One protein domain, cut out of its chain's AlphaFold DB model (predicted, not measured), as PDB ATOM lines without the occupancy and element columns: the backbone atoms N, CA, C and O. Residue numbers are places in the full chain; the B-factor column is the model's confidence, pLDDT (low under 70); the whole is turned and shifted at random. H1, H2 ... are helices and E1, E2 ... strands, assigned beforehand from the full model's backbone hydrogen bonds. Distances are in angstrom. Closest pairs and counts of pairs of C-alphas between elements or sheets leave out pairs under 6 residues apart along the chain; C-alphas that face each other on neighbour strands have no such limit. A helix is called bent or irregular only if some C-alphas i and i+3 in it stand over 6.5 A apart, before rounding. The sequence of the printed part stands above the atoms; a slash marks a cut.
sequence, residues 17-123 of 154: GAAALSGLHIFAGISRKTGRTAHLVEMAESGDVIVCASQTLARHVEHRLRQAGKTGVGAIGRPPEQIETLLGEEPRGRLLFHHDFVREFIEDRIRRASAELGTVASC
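This is residues 17 to 123 of the 154 residues of an uncharacterized protein of Hartmannibacter diazotrophicus (UniProt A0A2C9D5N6). A small parallel sheet of three short strands, with H3 packed along one face of it, forms a head from whose end the long helix H5 runs out as an arm, and H5 makes most of the longest axis. H1 runs back beside the first half of H5 at a shallow tilt, H2 joins H1 to the head, H4 packs across the early part of H5, and residues 115 to 123 of H5 stick out. The printed part has 107 residues, with five named helices and three named strands in the order H1 H2 E1 H3 E2 H4 E3 H5; the sheet's order is E2 E1 E3, and the class is mostly helix. The whole is only just loose, close to compact, with a radius of gyration of the C-alphas of 16.0 A, and its elongated outline spans 56 by 33 by 20 A.

E1, residues 49 to 52, is the inner strand between the edge strands E2, residues 74 to 77, and E3, residues 95 to 97. E2 and E1 are parallel at 25 degrees, with N 50 and O 74 2.8 A apart, within hydrogen-bond range. E1 and E3 are parallel at 27 degrees, with N 51 and O 96 at 2.8 A. H3, residues 55 to 67, lies over E2 at a height over the sheet of 7.9 A and runs along the strands, at 5 degrees to E2 on the local plane; it makes two layers, helix on one face of the sheet. E1, H3 and E2 form a strand-helix-strand unit, two parallel neighbour strands with a helix between them in the chain, and its crossover is right-handed. H4, residues 80 to 87, only grazes the sheet; E2, H4 and E3 form a split unit of this kind, with E1 between its strands, also right-handed. H5, residues 99 to 123, only grazes the sheet with residues 99 to 103. H4 touches residues 101 to 108 of H5, only just about perpendicular at 71 degrees, the closest C-alphas being those of Pro 80 and Phe 105, 5.0 A. H1, residues 17 to 30, touches residues 103 to 110 of H5 at a shallow tilt of 21 degrees, opposite ways; the closest C-alphas are those of Gly 17 and Ile 110, 6.0 A. H2, residues 33 to 43, touches residues 61 to 65 of H3 at a steep tilt of 58 degrees, the same way, closest at the C-alphas of Val 41 and Leu 65, 5.9 A. H1 and H3 are apart. Every O i to N i+4 pair is within hydrogen-bond range in H1, H2, H3 and H5, and 2 of 4 are in H4.

H1 begins at C-alpha 17, (155.481, 114.306, 159.525), and is 20.0 A long; H2, 33 to 43, is 15.9 A and H3, 55 to 67, is 18.4 A. E1 begins at C-alpha 49, (161.486, 141.137, 149.419), and is 9.6 A long; E2 is 10.4 A and E3 is 6.4 A. H4 is 11.7 A long and irregular, with C-alphas 81 and 84 7.7 A apart. H5 is 36.5 A long and ends at C-alpha 123, (138.187, 104.755, 152.116).

The two C-alphas farthest apart are those of Gly 69 and Cys 123, 56.7 A. The printed part has no cut and no long link. The mean pLDDT of the printed part is 86.7; residues 31, 33 and 34 are under 70.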
ATOM      1  N   GLY A  17     156.244 113.119 159.125       74.56
ATOM      2  CA  GLY A  17     155.481 114.306 159.525       74.56
ATOM      3  C   GLY A  17     155.647 114.656 161.008       74.56
ATOM      4  O   GLY A  17     155.898 115.814 161.341       74.56
ATOM      5  N   ALA A  18     155.585 113.665 161.903       75.12
ATOM      6  CA  ALA A  18     155.812 113.871 163.333       75.12
ATOM      7  C   ALA A  18     157.270 114.262 163.627       75.12
ATOM      8  O   ALA A  18     157.518 115.143 164.457       75.12
ATOM      9  N   ALA A  19     158.231 113.684 162.899       79.56
ATOM     10  CA  ALA A  19     159.640 114.066 162.988       79.56
ATOM     11  C   ALA A  19     159.874 115.520 162.538       79.56
ATOM     12  O   ALA A  19     160.549 116.279 163.236       79.56
ATOM     13  N   ALA A  20     159.269 115.944 161.423       79.62
ATOM     14  CA  ALA A  20     159.371 117.314 160.924       79.62
ATOM     15  C   ALA A  20     158.749 118.335 161.894       79.62
ATOM     16  O   ALA A  20     159.385 119.343 162.208       79.62
ATOM     17  N   LEU A  21     157.558 118.057 162.440       81.06
ATOM     18  CA  LEU A  21     156.929 118.909 163.461       81.06
ATOM     19  C   LEU A  21     157.769 118.994 164.739       81.06
ATOM     20  O   LEU A  21     157.960 120.081 165.285       81.06
ATOM     21  N   SER A  22     158.309 117.866 165.203       80.19
ATOM     22  CA  SER A  22     159.182 117.833 166.381       80.19
ATOM     23  C   SER A  22     160.453 118.650 166.154       80.19
ATOM     24  O   SER A  22     160.829 119.455 167.004       80.19
ATOM     25  N   GLY A  23     161.068 118.517 164.977       80.56
ATOM     26  CA  GLY A  23     162.211 119.327 164.568       80.56
ATOM     27  C   GLY A  23     161.895 120.824 164.559       80.56
ATOM     28  O   GLY A  23     162.671 121.613 165.095       80.56
ATOM     29  N   LEU A  24     160.730 121.223 164.037       81.25
ATOM     30  CA  LEU A  24     160.281 122.619 164.060       81.25
ATOM     31  C   LEU A  24     160.048 123.141 165.473       81.25
ATOM     32  O   LEU A  24     160.439 124.271 165.760       81.25
ATOM     33  N   HIS A  25     159.446 122.349 166.359       80.06
ATOM     34  CA  HIS A  25     159.239 122.742 167.752       80.06
ATOM     35  C   HIS A  25     160.557 122.905 168.502       80.06
ATOM     36  O   HIS A  25     160.747 123.918 169.175       80.06
ATOM     37  N   ILE A  26     161.485 121.958 168.347       80.38
ATOM     38  CA  ILE A  26     162.830 122.051 168.924       80.38
ATOM     39  C   ILE A  26     163.518 123.307 168.392       80.38
ATOM     40  O   ILE A  26     163.963 124.141 169.180       80.38
ATOM     41  N   PHE A  27     163.524 123.498 167.071       76.69
ATOM     42  CA  PHE A  27     164.101 124.678 166.435       76.69
ATOM     43  C   PHE A  27     163.466 125.973 166.953       76.69
ATOM     44  O   PHE A  27     164.180 126.915 167.290       76.69
ATOM     45  N   ALA A  28     162.140 126.042 167.065       73.69
ATOM     46  CA  ALA A  28     161.432 127.212 167.572       73.69
ATOM     47  C   ALA A  28     161.723 127.489 169.056       73.69
ATOM     48  O   ALA A  28     161.758 128.657 169.440       73.69
ATOM     49  N   GLY A  29     161.942 126.447 169.862       72.31
ATOM     50  CA  GLY A  29     162.282 126.552 171.280       72.31
ATOM     51  C   GLY A  29     163.717 127.020 171.530       72.31
ATOM     52  O   GLY A  29     163.946 127.819 172.436       72.31
ATOM     53  N   ILE A  30     164.676 126.579 170.712       74.44
ATOM     54  CA  ILE A  30     166.093 126.962 170.860       74.44
ATOM     55  C   ILE A  30     166.433 128.277 170.145       74.44
ATOM     56  O   ILE A  30     167.362 128.985 170.537       74.44
ATOM     57  N   SER A  31     165.679 128.637 169.103       65.00
ATOM     58  CA  SER A  31     165.955 129.828 168.301       65.00
ATOM     59  C   SER A  31     165.289 131.064 168.894       65.00
ATOM     60  O   SER A  31     164.066 131.208 168.869       65.00
ATOM     61  N   ARG A  32     166.086 132.031 169.362       72.00
ATOM     62  CA  ARG A  32     165.560 133.319 169.843       72.00
ATOM     63  C   ARG A  32     164.837 134.057 168.712       72.00
ATOM     64  O   ARG A  32     165.469 134.463 167.736       72.00
ATOM     65  N   LYS A  33     163.525 134.296 168.869       65.31
ATOM     66  CA  LYS A  33     162.688 134.998 167.872       65.31
ATOM     67  C   LYS A  33     163.304 136.321 167.401       65.31
ATOM     68  O   LYS A  33     163.347 136.588 166.205       65.31
ATOM     69  N   THR A  34     163.830 137.105 168.340       63.81
ATOM     70  CA  THR A  34     164.428 138.425 168.093       63.81
ATOM     71  C   THR A  34     165.734 138.362 167.302       63.81
ATOM     72  O   THR A  34     165.947 139.204 166.435       63.81
ATOM     73  N   GLY A  35     166.572 137.345 167.534       75.19
ATOM     74  CA  GLY A  35     167.810 137.141 166.773       75.19
ATOM     75  C   GLY A  35     167.542 136.791 165.310       75.19
ATOM     76  O   GLY A  35     168.253 137.254 164.426       75.19
ATOM     77  N   ARG A  36     166.460 136.051 165.039       81.81
ATOM     78  CA  ARG A  36     166.088 135.645 163.676       81.81
ATOM     79  C   ARG A  36     165.646 136.821 162.815       81.81
ATOM     80  O   ARG A  36     166.116 136.955 161.692       81.81
ATOM     81  N   THR A  37     164.757 137.674 163.324       86.81
ATOM     82  CA  THR A  37     164.322 138.865 162.576       86.81
ATOM     83  C   THR A  37     165.467 139.863 162.413       86.81
ATOM     84  O   THR A  37     165.597 140.448 161.344       86.81
ATOM     85  N   ALA A  38     166.320 140.032 163.431       87.94
ATOM     86  CA  ALA A  38     167.486 140.912 163.342       87.94
ATOM     87  C   ALA A  38     168.470 140.449 162.257       87.94
ATOM     88  O   ALA A  38     168.837 141.242 161.397       87.94
ATOM     89  N   HIS A  39     168.818 139.162 162.244       89.88
ATOM     90  CA  HIS A  39     169.714 138.602 161.234       89.88
ATOM     91  C   HIS A  39     169.112 138.649 159.821       89.88
ATOM     92  O   HIS A  39     169.794 138.978 158.857       89.88
ATOM     93  N   LEU A  40     167.805 138.400 159.690       91.88
ATOM     94  CA  LEU A  40     167.097 138.536 158.414       91.88
ATOM     95  C   LEU A  40     167.173 139.971 157.866       91.88
ATOM     96  O   LEU A  40     167.419 140.169 156.681       91.88
ATOM     97  N   VAL A  41     166.982 140.969 158.734       93.69
ATOM     98  CA  VAL A  41     167.108 142.395 158.393       93.69
ATOM     99  C   VAL A  41     168.550 142.760 158.029       93.69
ATOM    100  O   VAL A  41     168.764 143.541 157.106       93.69
ATOM    101  N   GLU A  42     169.534 142.197 158.728       94.00
ATOM    102  CA  GLU A  42     170.960 142.416 158.470       94.00
ATOM    103  C   GLU A  42     171.375 141.910 157.083       94.00
ATOM    104  O   GLU A  42     172.014 142.650 156.328       94.00
ATOM    105  N   MET A  43     170.952 140.696 156.720       94.00
ATOM    106  CA  MET A  43     171.289 140.056 155.443       94.00
ATOM    107  C   MET A  43     170.537 140.622 154.236       94.00
ATOM    108  O   MET A  43     170.986 140.433 153.110       94.00
ATOM    109  N   ALA A  44     169.393 141.281 154.440       95.12
ATOM    110  CA  ALA A  44     168.584 141.776 153.332       95.12
ATOM    111  C   ALA A  44     169.317 142.865 152.526       95.12
ATOM    112  O   ALA A  44     169.888 143.809 153.087       95.12
ATOM    113  N   GLU A  45     169.272 142.748 151.205       94.81
ATOM    114  CA  GLU A  45     169.916 143.635 150.238       94.81
ATOM    115  C   GLU A  45     168.870 144.385 149.406       94.81
ATOM    116  O   GLU A  45     167.724 143.960 149.287       94.81
ATOM    117  N   SER A  46     169.252 145.533 148.840       94.31
ATOM    118  CA  SER A  46     168.347 146.325 147.999       94.31
ATOM    119  C   SER A  46     167.806 145.484 146.838       94.31
ATOM    120  O   SER A  46     168.569 144.817 146.145       94.31
ATOM    121  N   GLY A  47     166.492 145.525 146.625       92.38
ATOM    122  CA  GLY A  47     165.780 144.672 145.675       92.38
ATOM    123  C   GLY A  47     165.172 143.414 146.300       92.38
ATOM    124  O   GLY A  47     164.251 142.854 145.705       92.38
ATOM    125  N   ASP A  48     165.618 142.993 147.488       94.50
ATOM    126  CA  ASP A  48     165.032 141.852 148.193       94.50
ATOM    127  C   ASP A  48     163.622 142.158 148.713       94.50
ATOM    128  O   ASP A  48     163.270 143.293 149.071       94.50
ATOM    129  N   VAL A  49     162.823 141.098 148.827       94.19
ATOM    130  CA  VAL A  49     161.486 141.137 149.419       94.19
ATOM    131  C   VAL A  49     161.388 140.099 150.530       94.19
ATOM    132  O   VAL A  49     161.586 138.903 150.311       94.19
ATOM    133  N   ILE A  50     161.045 140.557 151.736       95.12
ATOM    134  CA  ILE A  50     160.818 139.690 152.892       95.12
ATOM    135  C   ILE A  50     159.343 139.277 152.957       95.12
ATOM    136  O   ILE A  50     158.459 140.096 153.213       95.12
ATOM    137  N   VAL A  51     159.069 137.988 152.793       95.12
ATOM    138  CA  VAL A  51     157.730 137.405 152.899       95.12
ATOM    139  C   VAL A  51     157.425 137.066 154.357       95.12
ATOM    140  O   VAL A  51     158.137 136.296 155.006       95.12
ATOM    141  N   CYS A  52     156.347 137.639 154.881       95.56
ATOM    142  CA  CYS A  52     155.873 137.452 156.247       95.56
ATOM    143  C   CYS A  52     154.505 136.765 156.255       95.56
ATOM    144  O   CYS A  52     153.678 137.036 155.391       95.56
ATOM    145  N   ALA A  53     154.231 135.963 157.291       93.94
ATOM    146  CA  ALA A  53     152.966 135.235 157.463       93.94
ATOM    147  C   ALA A  53     151.718 136.135 157.510       93.94
ATOM    148  O   ALA A  53     150.601 135.707 157.239       93.94
ATOM    149  N   SER A  54     151.893 137.412 157.865       94.75
ATOM    150  CA  SER A  54     150.798 138.374 157.938       94.75
ATOM    151  C   SER A  54     151.251 139.782 157.586       94.75
ATOM    152  O   SER A  54     152.427 140.138 157.713       94.75
ATOM    153  N   GLN A  55     150.290 140.626 157.202       95.69
ATOM    154  CA  GLN A  55     150.554 142.041 156.934       95.69
ATOM    155  C   GLN A  55     151.001 142.796 158.191       95.69
ATOM    156  O   GLN A  55     151.804 143.722 158.106       95.69
ATOM    157  N   THR A  56     150.512 142.398 159.365       95.88
ATOM    158  CA  THR A  56     150.940 142.981 160.643       95.88
ATOM    159  C   THR A  56     152.422 142.723 160.892       95.88
ATOM    160  O   THR A  56     153.160 143.648 161.233       95.88
ATOM    161  N   LEU A  57     152.876 141.489 160.663       94.06
ATOM    162  CA  LEU A  57     154.284 141.130 160.791       94.06
ATOM    163  C   LEU A  57     155.142 141.824 159.728       94.06
ATOM    164  O   LEU A  57     156.202 142.346 160.063       94.06
ATOM    165  N   ALA A  58     154.653 141.920 158.490       96.38
ATOM    166  CA  ALA A  58     155.328 142.657 157.425       96.38
ATOM    167  C   ALA A  58     155.591 144.114 157.826       96.38
ATOM    168  O   ALA A  58     156.731 144.558 157.774       96.38
ATOM    169  N   ARG A  59     154.585 144.828 158.353       96.81
ATOM    170  CA  ARG A  59     154.760 146.207 158.854       96.81
ATOM    171  C   ARG A  59     155.800 146.299 159.972       96.81
ATOM    172  O   ARG A  59     156.558 147.266 160.026       96.81
ATOM    173  N   HIS A  60     155.850 145.308 160.867       94.88
ATOM    174  CA  HIS A  60     156.880 145.260 161.905       94.88
ATOM    175  C   HIS A  60     158.280 145.118 161.294       94.88
ATOM    176  O   HIS A  60     159.196 145.840 161.684       94.88
ATOM    177  N   VAL A  61     158.445 144.225 160.318       95.50
ATOM    178  CA  VAL A  61     159.715 144.020 159.609       95.50
ATOM    179  C   VAL A  61     160.107 145.258 158.799       95.50
ATOM    180  O   VAL A  61     161.255 145.682 158.885       95.50
ATOM    181  N   GLU A  62     159.175 145.909 158.100       96.25
ATOM    182  CA  GLU A  62     159.426 147.179 157.401       96.25
ATOM    183  C   GLU A  62     159.931 148.261 158.353       96.25
ATOM    184  O   GLU A  62     160.874 148.987 158.037       96.25
ATOM    185  N   HIS A  63     159.335 148.368 159.543       95.56
ATOM    186  CA  HIS A  63     159.799 149.309 160.554       95.56
ATOM    187  C   HIS A  63     161.245 149.009 160.979       95.56
ATOM    188  O   HIS A  63     162.059 149.927 161.068       95.56
ATOM    189  N   ARG A  64     161.592 147.730 161.169       95.19
ATOM    190  CA  ARG A  64     162.961 147.298 161.496       95.19
ATOM    191  C   ARG A  64     163.952 147.571 160.364       95.19
ATOM    192  O   ARG A  64     165.045 148.053 160.641       95.19
ATOM    193  N   LEU A  65     163.570 147.324 159.111       96.25
ATOM    194  CA  LEU A  65     164.387 147.636 157.931       96.25
ATOM    195  C   LEU A  65     164.720 149.132 157.874       96.25
ATOM    196  O   LEU A  65     165.882 149.501 157.709       96.25
ATOM    197  N   ARG A  66     163.721 149.997 158.104       95.44
ATOM    198  CA  ARG A  66     163.915 151.455 158.157       95.44
ATOM    199  C   ARG A  66     164.834 151.873 159.301       95.44
ATOM    200  O   ARG A  66     165.720 152.693 159.088       95.44
ATOM    201  N   GLN A  67     164.658 151.297 160.491       95.81
ATOM    202  CA  GLN A  67     165.541 151.553 161.636       95.81
ATOM    203  C   GLN A  67     166.991 151.132 161.368       95.81
ATOM    204  O   GLN A  67     167.910 151.774 161.866       95.81
ATOM    205  N   ALA A  68     167.199 150.087 160.566       94.62
ATOM    206  CA  ALA A  68     168.516 149.616 160.149       94.62
ATOM    207  C   ALA A  68     169.096 150.381 158.939       94.62
ATOM    208  O   ALA A  68     170.148 150.002 158.430       94.62
ATOM    209  N   GLY A  69     168.416 151.421 158.439       95.81
ATOM    210  CA  GLY A  69     168.861 152.197 157.276       95.81
ATOM    211  C   GLY A  69     168.802 151.440 155.943       95.81
ATOM    212  O   GLY A  69     169.371 151.897 154.952       95.81
ATOM    213  N   LYS A  70     168.118 150.291 155.886       95.44
ATOM    214  CA  LYS A  70     167.960 149.501 154.661       95.44
ATOM    215  C   LYS A  70     166.939 150.183 153.751       95.44
ATOM    216  O   LYS A  70     165.760 150.288 154.087       95.44
ATOM    217  N   THR A  71     167.396 150.648 152.592       91.56
ATOM    218  CA  THR A  71     166.549 151.224 151.539       91.56
ATOM    219  C   THR A  71     166.447 150.252 150.367       91.56
ATOM    220  O   THR A  71     167.352 149.454 150.137       91.56
ATOM    221  N   GLY A  72     165.312 150.264 149.662       90.50
ATOM    222  CA  GLY A  72     165.073 149.353 148.537       90.50
ATOM    223  C   GLY A  72     164.732 147.908 148.920       90.50
ATOM    224  O   GLY A  72     164.576 147.087 148.025       90.50
ATOM    225  N   VAL A  73     164.581 147.599 150.213       94.50
ATOM    226  CA  VAL A  73     164.082 146.302 150.701       94.50
ATOM    227  C   VAL A  73     162.599 146.423 151.041       94.50
ATOM    228  O   VAL A  73     162.209 147.332 151.780       94.50
ATOM    229  N   GLY A  74     161.778 145.513 150.524       93.38
ATOM    230  CA  GLY A  74     160.351 145.433 150.847       93.38
ATOM    231  C   GLY A  74     160.045 144.343 151.873       93.38
ATOM    232  O   GLY A  74     160.794 143.377 152.005       93.38
ATOM    233  N   ALA A  75     158.908 144.448 152.562       95.25
ATOM    234  CA  ALA A  75     158.316 143.294 153.230       95.25
ATOM    235  C   ALA A  75     156.826 143.196 152.906       95.25
ATOM    236  O   ALA A  75     156.109 144.194 152.886       95.25
ATOM    237  N   ILE A  76     156.348 141.981 152.663       94.62
ATOM    238  CA  ILE A  76     154.965 141.724 152.257       94.62
ATOM    239  C   ILE A  76     154.313 140.700 153.172       94.62
ATOM    240  O   ILE A  76     154.937 139.728 153.597       94.62
ATOM    241  N   GLY A  77     153.042 140.933 153.493       94.81
ATOM    242  CA  GLY A  77     152.217 139.986 154.225       94.81
ATOM    243  C   GLY A  77     151.471 139.077 153.265       94.81
ATOM    244  O   GLY A  77     150.642 139.554 152.482       94.81
ATOM    245  N   ARG A  78     151.733 137.775 153.341       93.06
ATOM    246  CA  ARG A  78     150.991 136.752 152.606       93.06
ATOM    247  C   ARG A  78     150.768 135.541 153.502       93.06
ATOM    248  O   ARG A  78     151.707 135.118 154.176       93.06
ATOM    249  N   PRO A  79     149.553 134.984 153.508       91.19
ATOM    250  CA  PRO A  79     149.310 133.768 154.246       91.19
ATOM    251  C   PRO A  79     149.995 132.584 153.518       91.19
ATOM    252  O   PRO A  79     150.096 132.606 152.283       91.19
ATOM    253  N   PRO A  80     150.521 131.578 154.240       90.12
ATOM    254  CA  PRO A  80     151.349 130.520 153.651       90.12
ATOM    255  C   PRO A  80     150.692 129.719 152.522       90.12
ATOM    256  O   PRO A  80     151.379 129.255 151.610       90.12
ATOM    257  N   GLU A  81     149.368 129.584 152.539       87.81
ATOM    258  CA  GLU A  81     148.600 128.902 151.498       87.81
ATOM    259  C   GLU A  81     148.683 129.583 150.124       87.81
ATOM    260  O   GLU A  81     148.365 128.959 149.118       87.81
ATOM    261  N   GLN A  82     149.135 130.840 150.063       86.94
ATOM    262  CA  GLN A  82     149.295 131.601 148.822       86.94
ATOM    263  C   GLN A  82     150.722 131.543 148.252       86.94
ATOM    264  O   GLN A  82     151.023 132.272 147.308       86.94
ATOM    265  N   ILE A  83     151.616 130.692 148.771       85.94
ATOM    266  CA  ILE A  83     153.020 130.656 148.318       85.94
ATOM    267  C   ILE A  83     153.185 130.418 146.811       85.94
ATOM    268  O   ILE A  83     154.095 130.963 146.202       85.94
ATOM    269  N   GLU A  84     152.294 129.651 146.187       84.00
ATOM    270  CA  GLU A  84     152.369 129.352 144.751       84.00
ATOM    271  C   GLU A  84     152.194 130.618 143.904       84.00
ATOM    272  O   GLU A  84     152.866 130.780 142.891       84.00
ATOM    273  N   THR A  85     151.370 131.564 144.366       83.31
ATOM    274  CA  THR A  85     151.221 132.868 143.703       83.31
ATOM    275  C   THR A  85     152.474 133.728 143.844       83.31
ATOM    276  O   THR A  85     152.870 134.379 142.887       83.31
ATOM    277  N   LEU A  86     153.147 133.664 144.997       81.38
ATOM    278  CA  LEU A  86     154.405 134.376 145.250       81.38
ATOM    279  C   LEU A  86     155.561 133.861 144.393       81.38
ATOM    280  O   LEU A  86     156.387 134.647 143.951       81.38
ATOM    281  N   LEU A  87     155.633 132.547 144.174       79.62
ATOM    282  CA  LEU A  87     156.686 131.937 143.358       79.62
ATOM    283  C   LEU A  87     156.503 132.201 141.856       79.62
ATOM    284  O   LEU A  87     157.451 132.022 141.099       79.62
ATOM    285  N   GLY A  88     155.301 132.601 141.430       76.00
ATOM    286  CA  GLY A  88     155.018 133.014 140.053       76.00
ATOM    287  C   GLY A  88     155.321 134.488 139.765       76.00
ATOM    288  O   GLY A  88     155.309 134.891 138.604       76.00
ATOM    289  N   GLU A  89     155.577 135.299 140.793       77.50
ATOM    290  CA  GLU A  89     156.041 136.676 140.631       77.50
ATOM    291  C   GLU A  89     157.563 136.668 140.413       77.50
ATOM    292  O   GLU A  89     158.279 135.953 141.108       77.50
ATOM    293  N   GLU A  90     158.077 137.461 139.464       74.12
ATOM    294  CA  GLU A  90     159.523 137.678 139.316       74.12
ATOM    295  C   GLU A  90     159.962 138.855 140.205       74.12
ATOM    296  O   GLU A  90     159.812 140.023 139.819       74.12
ATOM    297  N   PRO A  91     160.481 138.604 141.421       71.88
ATOM    298  CA  PRO A  91     161.046 139.665 142.238       71.88
ATOM    299  C   PRO A  91     162.301 140.232 141.562       71.88
ATOM    300  O   PRO A  91     163.081 139.521 140.932       71.88
ATOM    301  N   ARG A  92     162.545 141.531 141.758       80.00
ATOM    302  CA  ARG A  92     163.795 142.169 141.308       80.00
ATOM    303  C   ARG A  92     165.036 141.639 142.042       80.00
ATOM    304  O   ARG A  92     166.135 141.766 141.516       80.00
ATOM    305  N   GLY A  93     164.859 141.095 143.246       87.25
ATOM    306  CA  GLY A  93     165.904 140.507 144.089       87.25
ATOM    307  C   GLY A  93     165.452 139.184 144.709       87.25
ATOM    308  O   GLY A  93     164.580 138.504 144.174       87.25
ATOM    309  N   ARG A  94     166.033 138.788 145.844       92.19
ATOM    310  CA  ARG A  94     165.719 137.504 146.491       92.19
ATOM    311  C   ARG A  94     164.379 137.573 147.225       92.19
ATOM    312  O   ARG A  94     164.045 138.588 147.839       92.19
ATOM    313  N   LEU A  95     163.656 136.452 147.252       92.81
ATOM    314  CA  LEU A  95     162.589 136.233 148.230       92.81
ATOM    315  C   LEU A  95     163.196 135.665 149.507       92.81
ATOM    316  O   LEU A  95     163.738 134.560 149.519       92.81
ATOM    317  N   LEU A  96     163.083 136.420 150.591       93.56
ATOM    318  CA  LEU A  96     163.516 135.997 151.913       93.56
ATOM    319  C   LEU A  96     162.283 135.656 152.746       93.56
ATOM    320  O   LEU A  96     161.391 136.482 152.910       93.56
ATOM    321  N   PHE A  97     162.217 134.454 153.306       92.94
ATOM    322  CA  PHE A  97     161.060 134.045 154.099       92.94
ATOM    323  C   PHE A  97     161.304 134.297 155.583       92.94
ATOM    324  O   PHE A  97     162.275 133.814 156.169       92.94
ATOM    325  N   HIS A  98     160.394 135.032 156.216       93.50
ATOM    326  CA  HIS A  98     160.412 135.181 157.660       93.50
ATOM    327  C   HIS A  98     160.174 133.820 158.328       93.50
ATOM    328  O   HIS A  98     159.355 133.021 157.887       93.50
ATOM    329  N   HIS A  99     160.854 133.565 159.441       88.75
ATOM    330  CA  HIS A  99     160.796 132.269 160.121       88.75
ATOM    331  C   HIS A  99     159.378 131.844 160.539       88.75
ATOM    332  O   HIS A  99     159.064 130.660 160.491       88.75
ATOM    333  N   ASP A 100     158.520 132.792 160.930       90.00
ATOM    334  CA  ASP A 100     157.115 132.493 161.247       90.00
ATOM    335  C   ASP A 100     156.338 132.055 159.997       90.00
ATOM    336  O   ASP A 100     155.550 131.122 160.077       90.00
ATOM    337  N   PHE A 101     156.635 132.634 158.825       92.50
ATOM    338  CA  PHE A 101     156.055 132.175 157.562       92.50
ATOM    339  C   PHE A 101     156.455 130.724 157.276       92.50
ATOM    340  O   PHE A 101     155.597 129.895 156.998       92.50
ATOM    341  N   VAL A 102     157.751 130.398 157.384       88.88
ATOM    342  CA  VAL A 102     158.254 129.032 157.142       88.88
ATOM    343  C   VAL A 102     157.622 128.035 158.111       88.88
ATOM    344  O   VAL A 102     157.233 126.941 157.709       88.88
ATOM    345  N   ARG A 103     157.492 128.419 159.384       87.69
ATOM    346  CA  ARG A 103     156.861 127.586 160.407       87.69
ATOM    347  C   ARG A 103     155.402 127.297 160.062       87.69
ATOM    348  O   ARG A 103     155.030 126.131 159.978       87.69
ATOM    349  N   GLU A 104     154.606 128.341 159.832       90.50
ATOM    350  CA  GLU A 104     153.184 128.203 159.505       90.50
ATOM    351  C   GLU A 104     152.977 127.438 158.190       90.50
ATOM    352  O   GLU A 104     152.073 126.611 158.095       90.50
ATOM    353  N   PHE A 105     153.853 127.637 157.200       89.75
ATOM    354  CA  PHE A 105     153.834 126.890 155.945       89.75
ATOM    355  C   PHE A 105     154.005 125.384 156.162       89.75
ATOM    356  O   PHE A 105     153.223 124.589 155.640       89.75
ATOM    357  N   ILE A 106     155.016 124.970 156.930       86.62
ATOM    358  CA  ILE A 106     155.270 123.541 157.141       86.62
ATOM    359  C   ILE A 106     154.179 122.925 158.024       86.62
ATOM    360  O   ILE A 106     153.706 121.828 157.722       86.62
ATOM    361  N   GLU A 107     153.730 123.633 159.066       86.06
ATOM    362  CA  GLU A 107     152.593 123.213 159.896       86.06
ATOM    363  C   GLU A 107     151.333 122.987 159.039       86.06
ATOM    364  O   GLU A 107     150.675 121.952 159.170       86.06
ATOM    365  N   ASP A 108     151.029 123.904 158.113       88.12
ATOM    366  CA  ASP A 108     149.900 123.770 157.190       88.12
ATOM    367  C   ASP A 108     150.047 122.559 156.262       88.12
ATOM    368  O   ASP A 108     149.124 121.747 156.152       88.12
ATOM    369  N   ARG A 109     151.211 122.390 155.623       87.25
ATOM    370  CA  ARG A 109     151.447 121.290 154.674       87.25
ATOM    371  C   ARG A 109     151.383 119.923 155.348       87.25
ATOM    372  O   ARG A 109     150.751 119.022 154.799       87.25
ATOM    373  N   ILE A 110     151.958 119.772 156.543       85.69
ATOM    374  CA  ILE A 110     151.878 118.515 157.301       85.69
ATOM    375  C   ILE A 110     150.430 118.224 157.686       85.69
ATOM    376  O   ILE A 110     149.946 117.120 157.456       85.69
ATOM    377  N   ARG A 111     149.702 119.225 158.192       85.06
ATOM    378  CA  ARG A 111     148.288 119.078 158.553       85.06
ATOM    379  C   ARG A 111     147.427 118.636 157.366       85.06
ATOM    380  O   ARG A 111     146.598 117.741 157.529       85.06
ATOM    381  N   ARG A 112     147.610 119.240 156.187       85.56
ATOM    382  CA  ARG A 112     146.883 118.860 154.962       85.56
ATOM    383  C   ARG A 112     147.214 117.435 154.532       85.56
ATOM    384  O   ARG A 112     146.296 116.645 154.340       85.56
ATOM    385  N   ALA A 113     148.500 117.086 154.483       84.88
ATOM    386  CA  ALA A 113     148.934 115.738 154.135       84.88
ATOM    387  C   ALA A 113     148.359 114.682 155.099       84.88
ATOM    388  O   ALA A 113     147.860 113.648 154.662       84.88
ATOM    389  N   SER A 114     148.347 114.952 156.409       80.94
ATOM    390  CA  SER A 114     147.730 114.058 157.397       80.94
ATOM    391  C   SER A 114     146.222 113.885 157.178       80.94
ATOM    392  O   SER A 114     145.709 112.772 157.302       80.94
ATOM    393  N   ALA A 115     145.507 114.954 156.815       82.50
ATOM    394  CA  ALA A 115     144.077 114.888 156.513       82.50
ATOM    395  C   ALA A 115     143.782 114.081 155.233       82.50
ATOM    396  O   ALA A 115     142.849 113.270 155.207       82.50
ATOM    397  N   GLU A 116     144.589 114.263 154.187       83.44
ATOM    398  CA  GLU A 116     144.495 113.499 152.937       83.44
ATOM    399  C   GLU A 116     144.748 112.007 153.179       83.44
ATOM    400  O   GLU A 116     143.921 111.169 152.810       83.44
ATOM    401  N   LEU A 117     145.830 111.669 153.887       81.62
ATOM    402  CA  LEU A 117     146.173 110.285 154.222       81.62
ATOM    403  C   LEU A 117     145.067 109.593 155.015       81.62
ATOM    404  O   LEU A 117     144.712 108.451 154.721       81.62
ATOM    405  N   GLY A 118     144.478 110.272 155.997       78.00
ATOM    406  CA  GLY A 118     143.388 109.676 156.755       78.00
ATOM    407  C   GLY A 118     142.083 109.543 155.973       78.00
ATOM    408  O   GLY A 118     141.313 108.616 156.236       78.00
ATOM    409  N   THR A 119     141.853 110.390 154.967       77.69
ATOM    410  CA  THR A 119     140.747 110.202 154.014       77.69
ATOM    411  C   THR A 119     140.955 108.917 153.215       77.69
ATOM    412  O   THR A 119     140.066 108.065 153.185       77.69
ATOM    413  N   VAL A 120     142.155 108.721 152.657       78.56
ATOM    414  CA  VAL A 120     142.524 107.501 151.920       78.56
ATOM    415  C   VAL A 120     142.403 106.259 152.808       78.56
ATOM    416  O   VAL A 120     141.754 105.287 152.422       78.56
ATOM    417  N   ALA A 121     142.934 106.298 154.033       75.88
ATOM    418  CA  ALA A 121     142.840 105.191 154.984       75.88
ATOM    419  C   ALA A 121     141.381 104.851 155.354       75.88
ATOM    420  O   ALA A 121     141.012 103.675 155.455       75.88
ATOM    421  N   SER A 122     140.517 105.863 155.512       75.25
ATOM    422  CA  SER A 122     139.083 105.653 155.754       75.25
ATOM    423  C   SER A 122     138.385 104.992 154.559       75.25
ATOM    424  O   SER A 122     137.561 104.097 154.751       75.25
ATOM    425  N   CYS A 123     138.728 105.374 153.328       75.06
ATOM    426  CA  CYS A 123     138.187 104.755 152.116       75.06
ATOM    427  C   CYS A 123     138.615 103.286 151.983       75.06
ATOM    428  O   CYS A 123     137.764 102.415 151.790       75.06
TER     429      CYS A 123